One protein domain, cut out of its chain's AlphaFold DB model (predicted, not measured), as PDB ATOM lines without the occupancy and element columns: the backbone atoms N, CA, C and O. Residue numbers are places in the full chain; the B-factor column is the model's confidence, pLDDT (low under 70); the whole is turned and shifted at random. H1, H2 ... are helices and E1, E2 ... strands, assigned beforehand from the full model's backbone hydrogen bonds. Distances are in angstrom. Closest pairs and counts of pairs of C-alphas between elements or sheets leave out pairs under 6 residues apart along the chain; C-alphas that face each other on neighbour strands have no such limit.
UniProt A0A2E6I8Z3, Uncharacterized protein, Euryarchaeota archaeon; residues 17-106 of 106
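This is residues 17 to 106 of the 106 residues of an uncharacterized protein of Euryarchaeota archaeon (UniProt A0A2E6I8Z3). A compact head, a twisted sheet of four strands with the short helix H1 near E1, bears one long helical arm, H2, whose residues 80 to 105 stick out. The printed part has 90 residues, mixed in class, in the order E1 E2 H1 E3 E4 H2; the antiparallel sheet runs E1 E4 E3 E2. It is extended, with radius of gyration of the C-alphas 19.0 A and spans of 65 by 30 by 16 A.

Edge strand E1, residues 17 to 20, is antiparallel to E4, residues 65 to 71, with N 18 and O 68 2.9 A apart. E3, residues 56 to 62, forms a hairpin with E4, N 56 to O 71 being 2.8 A. Edge strand E2, residues 31 to 35, is antiparallel to E3, N 32 to O 59 being 2.9 A. H1, residues 41 to 47, only grazes the sheet; its closest C-alphas to E1 are those of Ala 46 and Ser 18, 7.0 A. H2, residues 73 to 105, only grazes it with residues 73 to 79; the closest C-alphas to E3 are those of Pro 73 and Ile 56, 6.8 A. H1 and H2 are apart; in both, every O i to N i+4 pair is within hydrogen-bond range.

E1 begins at C-alpha 17 (-20.397, -28.174, 3.831). E3 and E4 each measure 19.1 A; H2 measures 48.8 A, ending at C-alpha 105 (28.265, -39.652, 4.011).

The farthest C-alphas, of Glu 41 and Ser 106, are 65.3 A apart. The printed part has no cut and no long link. Residues 17 to 29 and 99 to 106 have pLDDT under 70.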
ATOM      1  N   LEU A  17     -21.066 -27.374   4.859       61.22
ATOM      2  CA  LEU A  17     -20.397 -28.174   3.831       61.22
ATOM      3  C   LEU A  17     -21.404 -28.571   2.747       61.22
ATOM      4  O   LEU A  17     -22.423 -29.197   3.046       61.22
ATOM      5  N   SER A  18     -21.088 -28.263   1.492       68.38
ATOM      6  CA  SER A  18     -21.836 -28.714   0.321       68.38
ATOM      7  C   SER A  18     -20.906 -29.391  -0.683       68.38
ATOM      8  O   SER A  18     -19.768 -28.980  -0.887       68.38
ATOM      9  N   ILE A  19     -21.394 -30.449  -1.328       65.56
ATOM     10  CA  ILE A  19     -20.728 -31.028  -2.496       65.56
ATOM     11  C   ILE A  19     -21.431 -30.447  -3.713       65.56
ATOM     12  O   ILE A  19     -22.641 -30.622  -3.859       65.56
ATOM     13  N   GLU A  20     -20.680 -29.750  -4.555       67.75
ATOM     14  CA  GLU A  20     -21.181 -29.186  -5.800       67.75
ATOM     15  C   GLU A  20     -20.600 -30.006  -6.959       67.75
ATOM     16  O   GLU A  20     -19.382 -30.116  -7.134       67.75
ATOM     17  N   GLU A  21     -21.478 -30.644  -7.730       60.16
ATOM     18  CA  GLU A  21     -21.081 -31.306  -8.970       60.16
ATOM     19  C   GLU A  21     -20.957 -30.231 -10.047       60.16
ATOM     20  O   GLU A  21     -21.955 -29.679 -10.505       60.16
ATOM     21  N   HIS A  22     -19.717 -29.901 -10.395       60.00
ATOM     22  CA  HIS A  22     -19.413 -29.056 -11.541       60.00
ATOM     23  C   HIS A  22     -18.956 -29.979 -12.664       60.00
ATOM     24  O   HIS A  22     -17.932 -30.646 -12.525       60.00
ATOM     25  N   ASP A  23     -19.739 -30.044 -13.741       52.03
ATOM     26  CA  ASP A  23     -19.423 -30.833 -14.942       52.03
ATOM     27  C   ASP A  23     -18.394 -30.136 -15.854       52.03
ATOM     28  O   ASP A  23     -17.956 -30.724 -16.842       52.03
ATOM     29  N   ASP A  24     -17.981 -28.911 -15.514       50.75
ATOM     30  CA  ASP A  24     -17.203 -28.055 -16.403       50.75
ATOM     31  C   ASP A  24     -15.790 -27.743 -15.882       50.75
ATOM     32  O   ASP A  24     -15.549 -27.502 -14.692       50.75
ATOM     33  N   ASP A  25     -14.862 -27.672 -16.839       54.06
ATOM     34  CA  ASP A  25     -13.454 -27.259 -16.734       54.06
ATOM     35  C   ASP A  25     -13.274 -25.777 -16.297       54.06
ATOM     36  O   ASP A  25     -12.228 -25.179 -16.525       54.06
ATOM     37  N   GLU A  26     -14.291 -25.136 -15.709       52.69
ATOM     38  CA  GLU A  26     -14.329 -23.679 -15.481       52.69
ATOM     39  C   GLU A  26     -13.393 -23.213 -14.351       52.69
ATOM     40  O   GLU A  26     -12.964 -22.060 -14.319       52.69
ATOM     41  N   TYR A  27     -13.003 -24.126 -13.463       54.44
ATOM     42  CA  TYR A  27     -11.963 -23.884 -12.466       54.44
ATOM     43  C   TYR A  27     -10.710 -24.675 -12.852       54.44
ATOM     44  O   TYR A  27     -10.686 -25.889 -12.696       54.44
ATOM     45  N   ASP A  28      -9.647 -24.034 -13.329       58.03
ATOM     46  CA  ASP A  28      -8.353 -24.721 -13.513       58.03
ATOM     47  C   ASP A  28      -7.689 -25.058 -12.160       58.03
ATOM     48  O   ASP A  28      -6.839 -25.947 -12.068       58.03
ATOM     49  N   ASP A  29      -8.110 -24.384 -11.088       62.75
ATOM     50  CA  ASP A  29      -7.482 -24.478  -9.777       62.75
ATOM     51  C   ASP A  29      -7.941 -25.712  -8.982       62.75
ATOM     52  O   ASP A  29      -9.126 -26.040  -8.889       62.75
ATOM     53  N   ALA A  30      -6.980 -26.390  -8.344       77.12
ATOM     54  CA  ALA A  30      -7.256 -27.494  -7.420       77.12
ATOM     55  C   ALA A  30      -7.928 -27.018  -6.117       77.12
ATOM     56  O   ALA A  30      -8.643 -27.788  -5.472       77.12
ATOM     57  N   VAL A  31      -7.691 -25.757  -5.738       84.00
ATOM     58  CA  VAL A  31      -8.251 -25.090  -4.559       84.00
ATOM     59  C   VAL A  31      -8.529 -23.630  -4.910       84.00
ATOM     60  O   VAL A  31      -7.641 -22.963  -5.435       84.00
ATOM     61  N   TYR A  32      -9.709 -23.111  -4.574       86.50
ATOM     62  CA  TYR A  32     -10.021 -21.683  -4.688       86.50
ATOM     63  C   TYR A  32     -10.604 -21.129  -3.389       86.50
ATOM     64  O   TYR A  32     -11.220 -21.849  -2.605       86.50
ATOM     65  N   CYS A  33     -10.416 -19.829  -3.178       89.00
ATOM     66  CA  CYS A  33     -10.912 -19.099  -2.020       89.00
ATOM     67  C   CYS A  33     -11.484 -17.758  -2.490       89.00
ATOM     68  O   CYS A  33     -10.756 -16.937  -3.050       89.00
ATOM     69  N   GLU A  34     -12.781 -17.547  -2.285       89.69
ATOM     70  CA  GLU A  34     -13.498 -16.347  -2.722       89.69
ATOM     71  C   GLU A  34     -14.454 -15.835  -1.637       89.69
ATOM     72  O   GLU A  34     -14.784 -16.535  -0.678       89.69
ATOM     73  N   ILE A  35     -14.893 -14.583  -1.765       87.81
ATOM     74  CA  ILE A  35     -15.953 -14.043  -0.907       87.81
ATOM     75  C   ILE A  35     -17.275 -14.675  -1.353       87.81
ATOM     76  O   ILE A  35     -17.549 -14.743  -2.546       87.81
ATOM     77  N   ASP A  36     -18.110 -15.121  -0.412       85.06
ATOM     78  CA  ASP A  36     -19.411 -15.714  -0.743       85.06
ATOM     79  C   ASP A  36     -20.456 -14.625  -1.062       85.06
ATOM     80  O   ASP A  36     -21.338 -14.322  -0.253       85.06
ATOM     81  N   ASP A  37     -20.322 -13.982  -2.226       88.44
ATOM     82  CA  ASP A  37     -21.157 -12.863  -2.688       88.44
ATOM     83  C   ASP A  37     -22.081 -13.200  -3.870       88.44
ATOM     84  O   ASP A  37     -22.902 -12.379  -4.273       88.44
ATOM     85  N   CYS A  38     -22.011 -14.425  -4.398       85.00
ATOM     86  CA  CYS A  38     -22.826 -14.832  -5.540       85.00
ATOM     87  C   CYS A  38     -24.323 -14.911  -5.182       85.00
ATOM     88  O   CYS A  38     -24.712 -15.557  -4.208       85.00
ATOM     89  N   GLU A  39     -25.181 -14.275  -5.978       86.50
ATOM     90  CA  GLU A  39     -26.634 -14.206  -5.742       86.50
ATOM     91  C   GLU A  39     -27.451 -15.124  -6.666       86.50
ATOM     92  O   GLU A  39     -28.677 -15.013  -6.724       86.50
ATOM     93  N   CYS A  40     -26.810 -16.031  -7.413       87.06
ATOM     94  CA  CYS A  40     -27.558 -16.989  -8.226       87.06
ATOM     95  C   CYS A  40     -28.361 -17.963  -7.344       87.06
ATOM     96  O   CYS A  40     -28.007 -18.216  -6.191       87.06
ATOM     97  N   GLU A  41     -29.444 -18.517  -7.897       85.88
ATOM     98  CA  GLU A  41     -30.402 -19.355  -7.162       85.88
ATOM     99  C   GLU A  41     -29.721 -20.526  -6.441       85.88
ATOM    100  O   GLU A  41     -29.922 -20.702  -5.243       85.88
ATOM    101  N   SER A  42     -28.821 -21.241  -7.124       82.94
ATOM    102  CA  SER A  42     -28.068 -22.353  -6.531       82.94
ATOM    103  C   SER A  42     -27.152 -21.913  -5.385       82.94
ATOM    104  O   SER A  42     -27.107 -22.573  -4.347       82.94
ATOM    105  N   CYS A  43     -26.450 -20.784  -5.523       81.56
ATOM    106  CA  CYS A  43     -25.587 -20.251  -4.466       81.56
ATOM    107  C   CYS A  43     -26.392 -19.771  -3.258       81.56
ATOM    108  O   CYS A  43     -25.963 -19.983  -2.126       81.56
ATOM    109  N   VAL A  44     -27.554 -19.153  -3.476       85.62
ATOM    110  CA  VAL A  44     -28.452 -18.718  -2.398       85.62
ATOM    111  C   VAL A  44     -29.047 -19.923  -1.673       85.62
ATOM    112  O   VAL A  44     -29.065 -19.936  -0.444       85.62
ATOM    113  N   GLU A  45     -29.473 -20.961  -2.396       84.75
ATOM    114  CA  GLU A  45     -29.948 -22.210  -1.791       84.75
ATOM    115  C   GLU A  45     -28.852 -22.905  -0.974       84.75
ATOM    116  O   GLU A  45     -29.094 -23.288   0.171       84.75
ATOM    117  N   ALA A  46     -27.636 -23.012  -1.520       80.12
ATOM    118  CA  ALA A  46     -26.498 -23.628  -0.838       80.12
ATOM    119  C   ALA A  46     -26.019 -22.816   0.380       80.12
ATOM    120  O   ALA A  46     -25.631 -23.391   1.397       80.12
ATOM    121  N   ARG A  47     -26.062 -21.479   0.297       83.19
ATOM    122  CA  ARG A  47     -25.765 -20.559   1.409       83.19
ATOM    123  C   ARG A  47     -26.860 -20.586   2.481       83.19
ATOM    124  O   ARG A  47     -26.582 -20.356   3.659       83.19
ATOM    125  N   GLY A  48     -28.106 -20.852   2.099       82.81
ATOM    126  CA  GLY A  48     -29.253 -20.828   2.996       82.81
ATOM    127  C   GLY A  48     -29.475 -19.441   3.612       82.81
ATOM    128  O   GLY A  48     -29.554 -18.435   2.915       82.81
ATOM    129  N   GLY A  49     -29.599 -19.379   4.941       79.88
ATOM    130  CA  GLY A  49     -29.877 -18.134   5.675       79.88
ATOM    131  C   GLY A  49     -28.651 -17.270   5.997       79.88
ATOM    132  O   GLY A  49     -28.778 -16.307   6.755       79.88
ATOM    133  N   ILE A  50     -27.468 -17.633   5.501       82.88
ATOM    134  CA  ILE A  50     -26.215 -16.930   5.796       82.88
ATOM    135  C   ILE A  50     -26.151 -15.638   4.976       82.88
ATOM    136  O   ILE A  50     -26.542 -15.610   3.809       82.88
ATOM    137  N   ASN A  51     -25.665 -14.553   5.584       84.19
ATOM    138  CA  ASN A  51     -25.534 -13.274   4.892       84.19
ATOM    139  C   ASN A  51     -24.442 -13.375   3.805       84.19
ATOM    140  O   ASN A  51     -23.332 -13.818   4.118       84.19
ATOM    141  N   PRO A  52     -24.702 -12.956   2.551       78.56
ATOM    142  CA  PRO A  52     -23.613 -12.715   1.612       78.56
ATOM    143  C   PRO A  52     -22.567 -11.779   2.243       78.56
ATOM    144  O   PRO A  52     -22.890 -10.941   3.085       78.56
ATOM    145  N   PHE A  53     -21.296 -11.941   1.882       85.38
ATOM    146  CA  PHE A  53     -20.156 -11.198   2.457       85.38
ATOM    147  C   PHE A  53     -19.795 -11.506   3.920       85.38
ATOM    148  O   PHE A  53     -18.823 -10.942   4.425       85.38
ATOM    149  N   SER A  54     -20.522 -12.383   4.625       87.31
ATOM    150  CA  SER A  54     -20.138 -12.795   5.986       87.31
ATOM    151  C   SER A  54     -19.354 -14.104   6.035       87.31
ATOM    152  O   SER A  54     -19.012 -14.552   7.127       87.31
ATOM    153  N   THR A  55     -19.108 -14.737   4.886       89.50
ATOM    154  CA  THR A  55     -18.353 -15.991   4.793       89.50
ATOM    155  C   THR A  55     -17.397 -15.993   3.605       89.50
ATOM    156  O   THR A  55     -17.559 -15.245   2.638       89.50
ATOM    157  N   ILE A  56     -16.381 -16.838   3.723       90.06
ATOM    158  CA  ILE A  56     -15.406 -17.176   2.699       90.06
ATOM    159  C   ILE A  56     -15.808 -18.532   2.124       90.06
ATOM    160  O   ILE A  56     -16.004 -19.493   2.870       90.06
ATOM    161  N   LYS A  57     -15.930 -18.609   0.803       89.94
ATOM    162  CA  LYS A  57     -16.199 -19.841   0.072       89.94
ATOM    163  C   LYS A  57     -14.866 -20.473  -0.326       89.94
ATOM    164  O   LYS A  57     -14.105 -19.905  -1.104       89.94
ATOM    165  N   LEU A  58     -14.587 -21.640   0.244       89.94
ATOM    166  CA  LEU A  58     -13.410 -22.459  -0.027       89.94
ATOM    167  C   LEU A  58     -13.838 -23.669  -0.857       89.94
ATOM    168  O   LEU A  58     -14.585 -24.517  -0.371       89.94
ATOM    169  N   GLY A  59     -13.367 -23.751  -2.096       88.31
ATOM    170  CA  GLY A  59     -13.578 -24.904  -2.963       88.31
ATOM    171  C   GLY A  59     -12.322 -25.757  -3.077       88.31
ATOM    172  O   GLY A  59     -11.227 -25.223  -3.233       88.31
ATOM    173  N   VAL A  60     -12.477 -27.079  -3.017       85.94
ATOM    174  CA  VAL A  60     -11.407 -28.060  -3.231       85.94
ATOM    175  C   VAL A  60     -11.884 -29.120  -4.215       85.94
ATOM    176  O   VAL A  60     -12.937 -29.733  -4.018       85.94
ATOM    177  N   ARG A  61     -11.096 -29.381  -5.258       80.88
ATOM    178  CA  ARG A  61     -11.399 -30.434  -6.227       80.88
ATOM    179  C   ARG A  61     -10.955 -31.803  -5.704       80.88
ATOM    180  O   ARG A  61      -9.783 -32.010  -5.402       80.88
ATOM    181  N   VAL A  62     -11.883 -32.758  -5.656       79.50
ATOM    182  CA  VAL A  62     -11.659 -34.157  -5.255       79.50
ATOM    183  C   VAL A  62     -12.376 -35.075  -6.243       79.50
ATOM    184  O   VAL A  62     -13.588 -34.972  -6.399       79.50
ATOM    185  N   ASP A  63     -11.647 -35.974  -6.911       76.38
ATOM    186  CA  ASP A  63     -12.202 -36.971  -7.846       76.38
ATOM    187  C   ASP A  63     -13.166 -36.381  -8.901       76.38
ATOM    188  O   ASP A  63     -14.266 -36.890  -9.118       76.38
ATOM    189  N   ASN A  64     -12.756 -35.284  -9.552       73.88
ATOM    190  CA  ASN A  64     -13.551 -34.498 -10.514       73.88
ATOM    191  C   ASN A  64     -14.812 -33.828  -9.940       73.88
ATOM    192  O   ASN A  64     -15.632 -33.326 -10.698       73.88
ATOM    193  N   LYS A  65     -14.974 -33.786  -8.616       75.19
ATOM    194  CA  LYS A  65     -16.053 -33.053  -7.945       75.19
ATOM    195  C   LYS A  65     -15.491 -31.869  -7.179       75.19
ATOM    196  O   LYS A  65     -14.366 -31.937  -6.686       75.19
ATOM    197  N   MET A  66     -16.275 -30.804  -7.036       80.12
ATOM    198  CA  MET A  66     -15.910 -29.702  -6.154       80.12
ATOM    199  C   MET A  66     -16.553 -29.916  -4.786       80.12
ATOM    200  O   MET A  66     -17.771 -30.046  -4.655       80.12
ATOM    201  N   GLN A  67     -15.736 -29.940  -3.744       83.44
ATOM    202  CA  GLN A  67     -16.219 -29.825  -2.376       83.44
ATOM    203  C   GLN A  67     -16.119 -28.367  -1.966       83.44
ATOM    204  O   GLN A  67     -15.046 -27.777  -2.046       83.44
ATOM    205  N   VAL A  68     -17.241 -27.788  -1.552       84.25
ATOM    206  CA  VAL A  68     -17.329 -26.379  -1.191       84.25
ATOM    207  C   VAL A  68     -17.680 -26.263   0.282       84.25
ATOM    208  O   VAL A  68     -18.682 -26.797   0.755       84.25
ATOM    209  N   ALA A  69     -16.852 -25.529   1.011       86.75
ATOM    210  CA  ALA A  69     -17.096 -25.147   2.386       86.75
ATOM    211  C   ALA A  69     -17.282 -23.634   2.479       86.75
ATOM    212  O   ALA A  69     -16.558 -22.866   1.845       86.75
ATOM    213  N   ARG A  70     -18.239 -23.200   3.299       88.75
ATOM    214  CA  ARG A  70     -18.371 -21.794   3.696       88.75
ATOM    215  C   ARG A  70     -17.834 -21.635   5.106       88.75
ATOM    216  O   ARG A  70     -18.333 -22.273   6.031       88.75
ATOM    217  N   LEU A  71     -16.825 -20.788   5.245       88.69
ATOM    218  CA  LEU A  71     -16.135 -20.507   6.495       88.69
ATOM    219  C   LEU A  71     -16.487 -19.098   6.959       88.69
ATOM    220  O   LEU A  71     -16.493 -18.152   6.171       88.69
ATOM    221  N   THR A  72     -16.738 -18.926   8.246       89.81
ATOM    222  CA  THR A  72     -16.664 -17.601   8.863       89.81
ATOM    223  C   THR A  72     -15.228 -17.060   8.770       89.81
ATOM    224  O   THR A  72     -14.278 -17.836   8.630       89.81
ATOM    225  N   PRO A  73     -15.017 -15.733   8.874       90.06
ATOM    226  CA  PRO A  73     -13.668 -15.172   8.908       90.06
ATOM    227  C   PRO A  73     -12.792 -15.751  10.030       90.06
ATOM    228  O   PRO A  73     -11.589 -15.895   9.843       90.06
ATOM    229  N   GLU A  74     -13.387 -16.101  11.173       90.38
ATOM    230  CA  GLU A  74     -12.685 -16.734  12.296       90.38
ATOM    231  C   GLU A  74     -12.212 -18.149  11.934       90.38
ATOM    232  O   GLU A  74     -11.017 -18.423  12.015       90.38
ATOM    233  N   GLU A  75     -13.101 -19.005  11.417       88.12
ATOM    234  CA  GLU A  75     -12.747 -20.361  10.959       88.12
ATOM    235  C   GLU A  75     -11.692 -20.339   9.840       88.12
ATOM    236  O   GLU A  75     -10.806 -21.193   9.795       88.12
ATOM    237  N   ALA A  76     -11.751 -19.355   8.938       89.94
ATOM    238  CA  ALA A  76     -10.757 -19.199   7.880       89.94
ATOM    239  C   ALA A  76      -9.371 -18.819   8.432       89.94
ATOM    240  O   ALA A  76      -8.362 -19.345   7.958       89.94
ATOM    241  N   CYS A  77      -9.311 -17.946   9.444       92.19
ATOM    242  CA  CYS A  77      -8.067 -17.630  10.146       92.19
ATOM    243  C   CYS A  77      -7.500 -18.864  10.856       92.19
ATOM    244  O   CYS A  77      -6.316 -19.159  10.703       92.19
ATOM    245  N   GLU A  78      -8.336 -19.614  11.577       90.81
ATOM    246  CA  GLU A  78      -7.913 -20.844  12.251       90.81
ATOM    247  C   GLU A  78      -7.354 -21.871  11.257       90.81
ATOM    248  O   GLU A  78      -6.283 -22.437  11.488       90.81
ATOM    249  N   LEU A  79      -8.026 -22.074  10.119       88.19
ATOM    250  CA  LEU A  79      -7.551 -22.967   9.062       88.19
ATOM    251  C   LEU A  79      -6.198 -22.511   8.498       88.19
ATOM    252  O   LEU A  79      -5.293 -23.332   8.339       88.19
ATOM    253  N   ALA A  80      -6.037 -21.214   8.226       90.75
ATOM    254  CA  ALA A  80      -4.783 -20.661   7.726       90.75
ATOM    255  C   ALA A  80      -3.629 -20.872   8.719       90.75
ATOM    256  O   ALA A  80      -2.544 -21.294   8.321       90.75
ATOM    257  N   GLU A  81      -3.865 -20.648  10.014       92.81
ATOM    258  CA  GLU A  81      -2.868 -20.903  11.055       92.81
ATOM    259  C   GLU A  81      -2.455 -22.376  11.119       92.81
ATOM    260  O   GLU A  81      -1.270 -22.669  11.272       92.81
ATOM    261  N   GLN A  82      -3.402 -23.311  10.988       89.50
ATOM    262  CA  GLN A  82      -3.069 -24.738  10.959       89.50
ATOM    263  C   GLN A  82      -2.220 -25.089   9.735       89.50
ATOM    264  O   GLN A  82      -1.216 -25.783   9.874       89.50
ATOM    265  N   LEU A  83      -2.581 -24.585   8.552       88.19
ATOM    266  CA  LEU A  83      -1.819 -24.829   7.324       88.19
ATOM    267  C   LEU A  83      -0.382 -24.306   7.425       88.19
ATOM    268  O   LEU A  83       0.544 -25.012   7.032       88.19
ATOM    269  N   ILE A  84      -0.189 -23.117   8.005       92.06
ATOM    270  CA  ILE A  84       1.144 -22.557   8.258       92.06
ATOM    271  C   ILE A  84       1.943 -23.474   9.186       92.06
ATOM    272  O   ILE A  84       3.054 -23.864   8.836       92.06
ATOM    273  N   ARG A  85       1.364 -23.891  10.319       89.31
ATOM    274  CA  ARG A  85       2.049 -24.775  11.279       89.31
ATOM    275  C   ARG A  85       2.462 -26.107  10.658       89.31
ATOM    276  O   ARG A  85       3.541 -26.607  10.955       89.31
ATOM    277  N   TYR A  86       1.620 -26.693   9.808       85.38
ATOM    278  CA  TYR A  86       1.969 -27.930   9.109       85.38
ATOM    279  C   TYR A  86       3.063 -27.719   8.063       85.38
ATOM    280  O   TYR A  86       3.933 -28.576   7.933       85.38
ATOM    281  N   ALA A  87       3.046 -26.600   7.337       85.38
ATOM    282  CA  ALA A  87       4.104 -26.277   6.384       85.38
ATOM    283  C   ALA A  87       5.458 -26.086   7.088       85.38
ATOM    284  O   ALA A  87       6.461 -26.620   6.623       85.38
ATOM    285  N   GLU A  88       5.475 -25.384   8.224       93.62
ATOM    286  CA  GLU A  88       6.667 -25.226   9.066       93.62
ATOM    287  C   GLU A  88       7.171 -26.581   9.576       93.62
ATOM    288  O   GLU A  88       8.333 -26.908   9.367       93.62
ATOM    289  N   LEU A  89       6.285 -27.420  10.122       91.19
ATOM    290  CA  LEU A  89       6.652 -28.757  10.596       91.19
ATOM    291  C   LEU A  89       7.255 -29.636   9.488       91.19
ATOM    292  O   LEU A  89       8.195 -30.382   9.740       91.19
ATOM    293  N   ILE A  90       6.711 -29.582   8.269       82.94
ATOM    294  CA  ILE A  90       7.249 -30.346   7.135       82.94
ATOM    295  C   ILE A  90       8.639 -29.834   6.740       82.94
ATOM    296  O   ILE A  90       9.502 -30.651   6.431       82.94
ATOM    297  N   ASN A  91       8.866 -28.518   6.761       86.81
ATOM    298  CA  ASN A  91      10.188 -27.955   6.484       86.81
ATOM    299  C   ASN A  91      11.208 -28.389   7.540       86.81
ATOM    300  O   ASN A  91      12.284 -28.845   7.171       86.81
ATOM    301  N   ASP A  92      10.845 -28.319   8.823       90.56
ATOM    302  CA  ASP A  92      11.719 -28.748   9.919       90.56
ATOM    303  C   ASP A  92      12.114 -30.228   9.761       90.56
ATOM    304  O   ASP A  92      13.287 -30.579   9.871       90.56
ATOM    305  N   LEU A  93      11.153 -31.097   9.425       83.12
ATOM    306  CA  LEU A  93      11.416 -32.518   9.174       83.12
ATOM    307  C   LEU A  93      12.323 -32.745   7.957       83.12
ATOM    308  O   LEU A  93      13.188 -33.617   7.995       83.12
ATOM    309  N   ALA A  94      12.138 -31.975   6.883       82.06
ATOM    310  CA  ALA A  94      12.982 -32.076   5.697       82.06
ATOM    311  C   ALA A  94      14.429 -31.636   5.987       82.06
ATOM    312  O   ALA A  94      15.369 -32.282   5.528       82.06
ATOM    313  N   GLU A  95      14.616 -30.577   6.779       86.12
ATOM    314  CA  GLU A  95      15.944 -30.116   7.202       86.12
ATOM    315  C   GLU A  95      16.647 -31.140   8.112       86.12
ATOM    316  O   GLU A  95      17.850 -31.373   7.964       86.12
ATOM    317  N   GLU A  96      15.915 -31.794   9.021       80.44
ATOM    318  CA  GLU A  96      16.448 -32.888   9.846       80.44
ATOM    319  C   GLU A  96      16.882 -34.096   8.995       80.44
ATOM    320  O   GLU A  96      17.972 -34.634   9.210       80.44
ATOM    321  N   GLU A  97      16.084 -34.499   7.998       72.38
ATOM    322  CA  GLU A  97      16.441 -35.592   7.081       72.38
ATOM    323  C   GLU A  97      17.700 -35.272   6.253       72.38
ATOM    324  O   GLU A  97      18.578 -36.129   6.112       72.38
ATOM    325  N   GLU A  98      17.839 -34.041   5.748       72.06
ATOM    326  CA  GLU A  98      19.034 -33.613   5.004       72.06
ATOM    327  C   GLU A  98      20.308 -33.641   5.871       72.06
ATOM    328  O   GLU A  98      21.380 -34.038   5.397       72.06
ATOM    329  N   LEU A  99      20.209 -33.247   7.146       66.12
ATOM    330  CA  LEU A  99      21.324 -33.303   8.097       66.12
ATOM    331  C   LEU A  99      21.757 -34.749   8.382       66.12
ATOM    332  O   LEU A  99      22.953 -35.050   8.331       66.12
ATOM    333  N   ASP A 100      20.798 -35.647   8.610       62.88
ATOM    334  CA  ASP A 100      21.051 -37.072   8.846       62.88
ATOM    335  C   ASP A 100      21.736 -37.751   7.643       62.88
ATOM    336  O   ASP A 100      22.595 -38.627   7.807       62.88
ATOM    337  N   GLU A 101      21.384 -37.364   6.413       66.31
ATOM    338  CA  GLU A 101      22.054 -37.858   5.210       66.31
ATOM    339  C   GLU A 101      23.495 -37.346   5.100       66.31
ATOM    340  O   GLU A 101      24.405 -38.135   4.828       66.31
ATOM    341  N   LEU A 102      23.738 -36.058   5.358       60.34
ATOM    342  CA  LEU A 102      25.082 -35.477   5.311       60.34
ATOM    343  C   LEU A 102      26.036 -36.131   6.322       60.34
ATOM    344  O   LEU A 102      27.171 -36.443   5.956       60.34
ATOM    345  N   GLU A 103      25.578 -36.406   7.548       65.75
ATOM    346  CA  GLU A 103      26.380 -37.099   8.567       65.75
ATOM    347  C   GLU A 103      26.682 -38.563   8.203       65.75
ATOM    348  O   GLU A 103      27.732 -39.094   8.566       65.75
ATOM    349  N   ARG A 104      25.800 -39.237   7.453       61.97
ATOM    350  CA  ARG A 104      26.031 -40.621   6.992       61.97
ATOM    351  C   ARG A 104      27.076 -40.741   5.886       61.97
ATOM    352  O   ARG A 104      27.627 -41.830   5.703       61.97
ATOM    353  N   PHE A 105      27.323 -39.669   5.135       57.78
ATOM    354  CA  PHE A 105      28.265 -39.652   4.011       57.78
ATOM    355  C   PHE A 105      29.559 -38.860   4.287       57.78
ATOM    356  O   PHE A 105      30.426 -38.815   3.407       57.78
ATOM    357  N   SER A 106      29.714 -38.279   5.485       53.09
ATOM    358  CA  SER A 106      30.937 -37.621   5.981       53.09
ATOM    359  C   SER A 106      31.812 -38.545   6.827       53.09
ATOM    360  O   SER A 106      33.053 -38.487   6.669       53.09
TER     361      SER A 106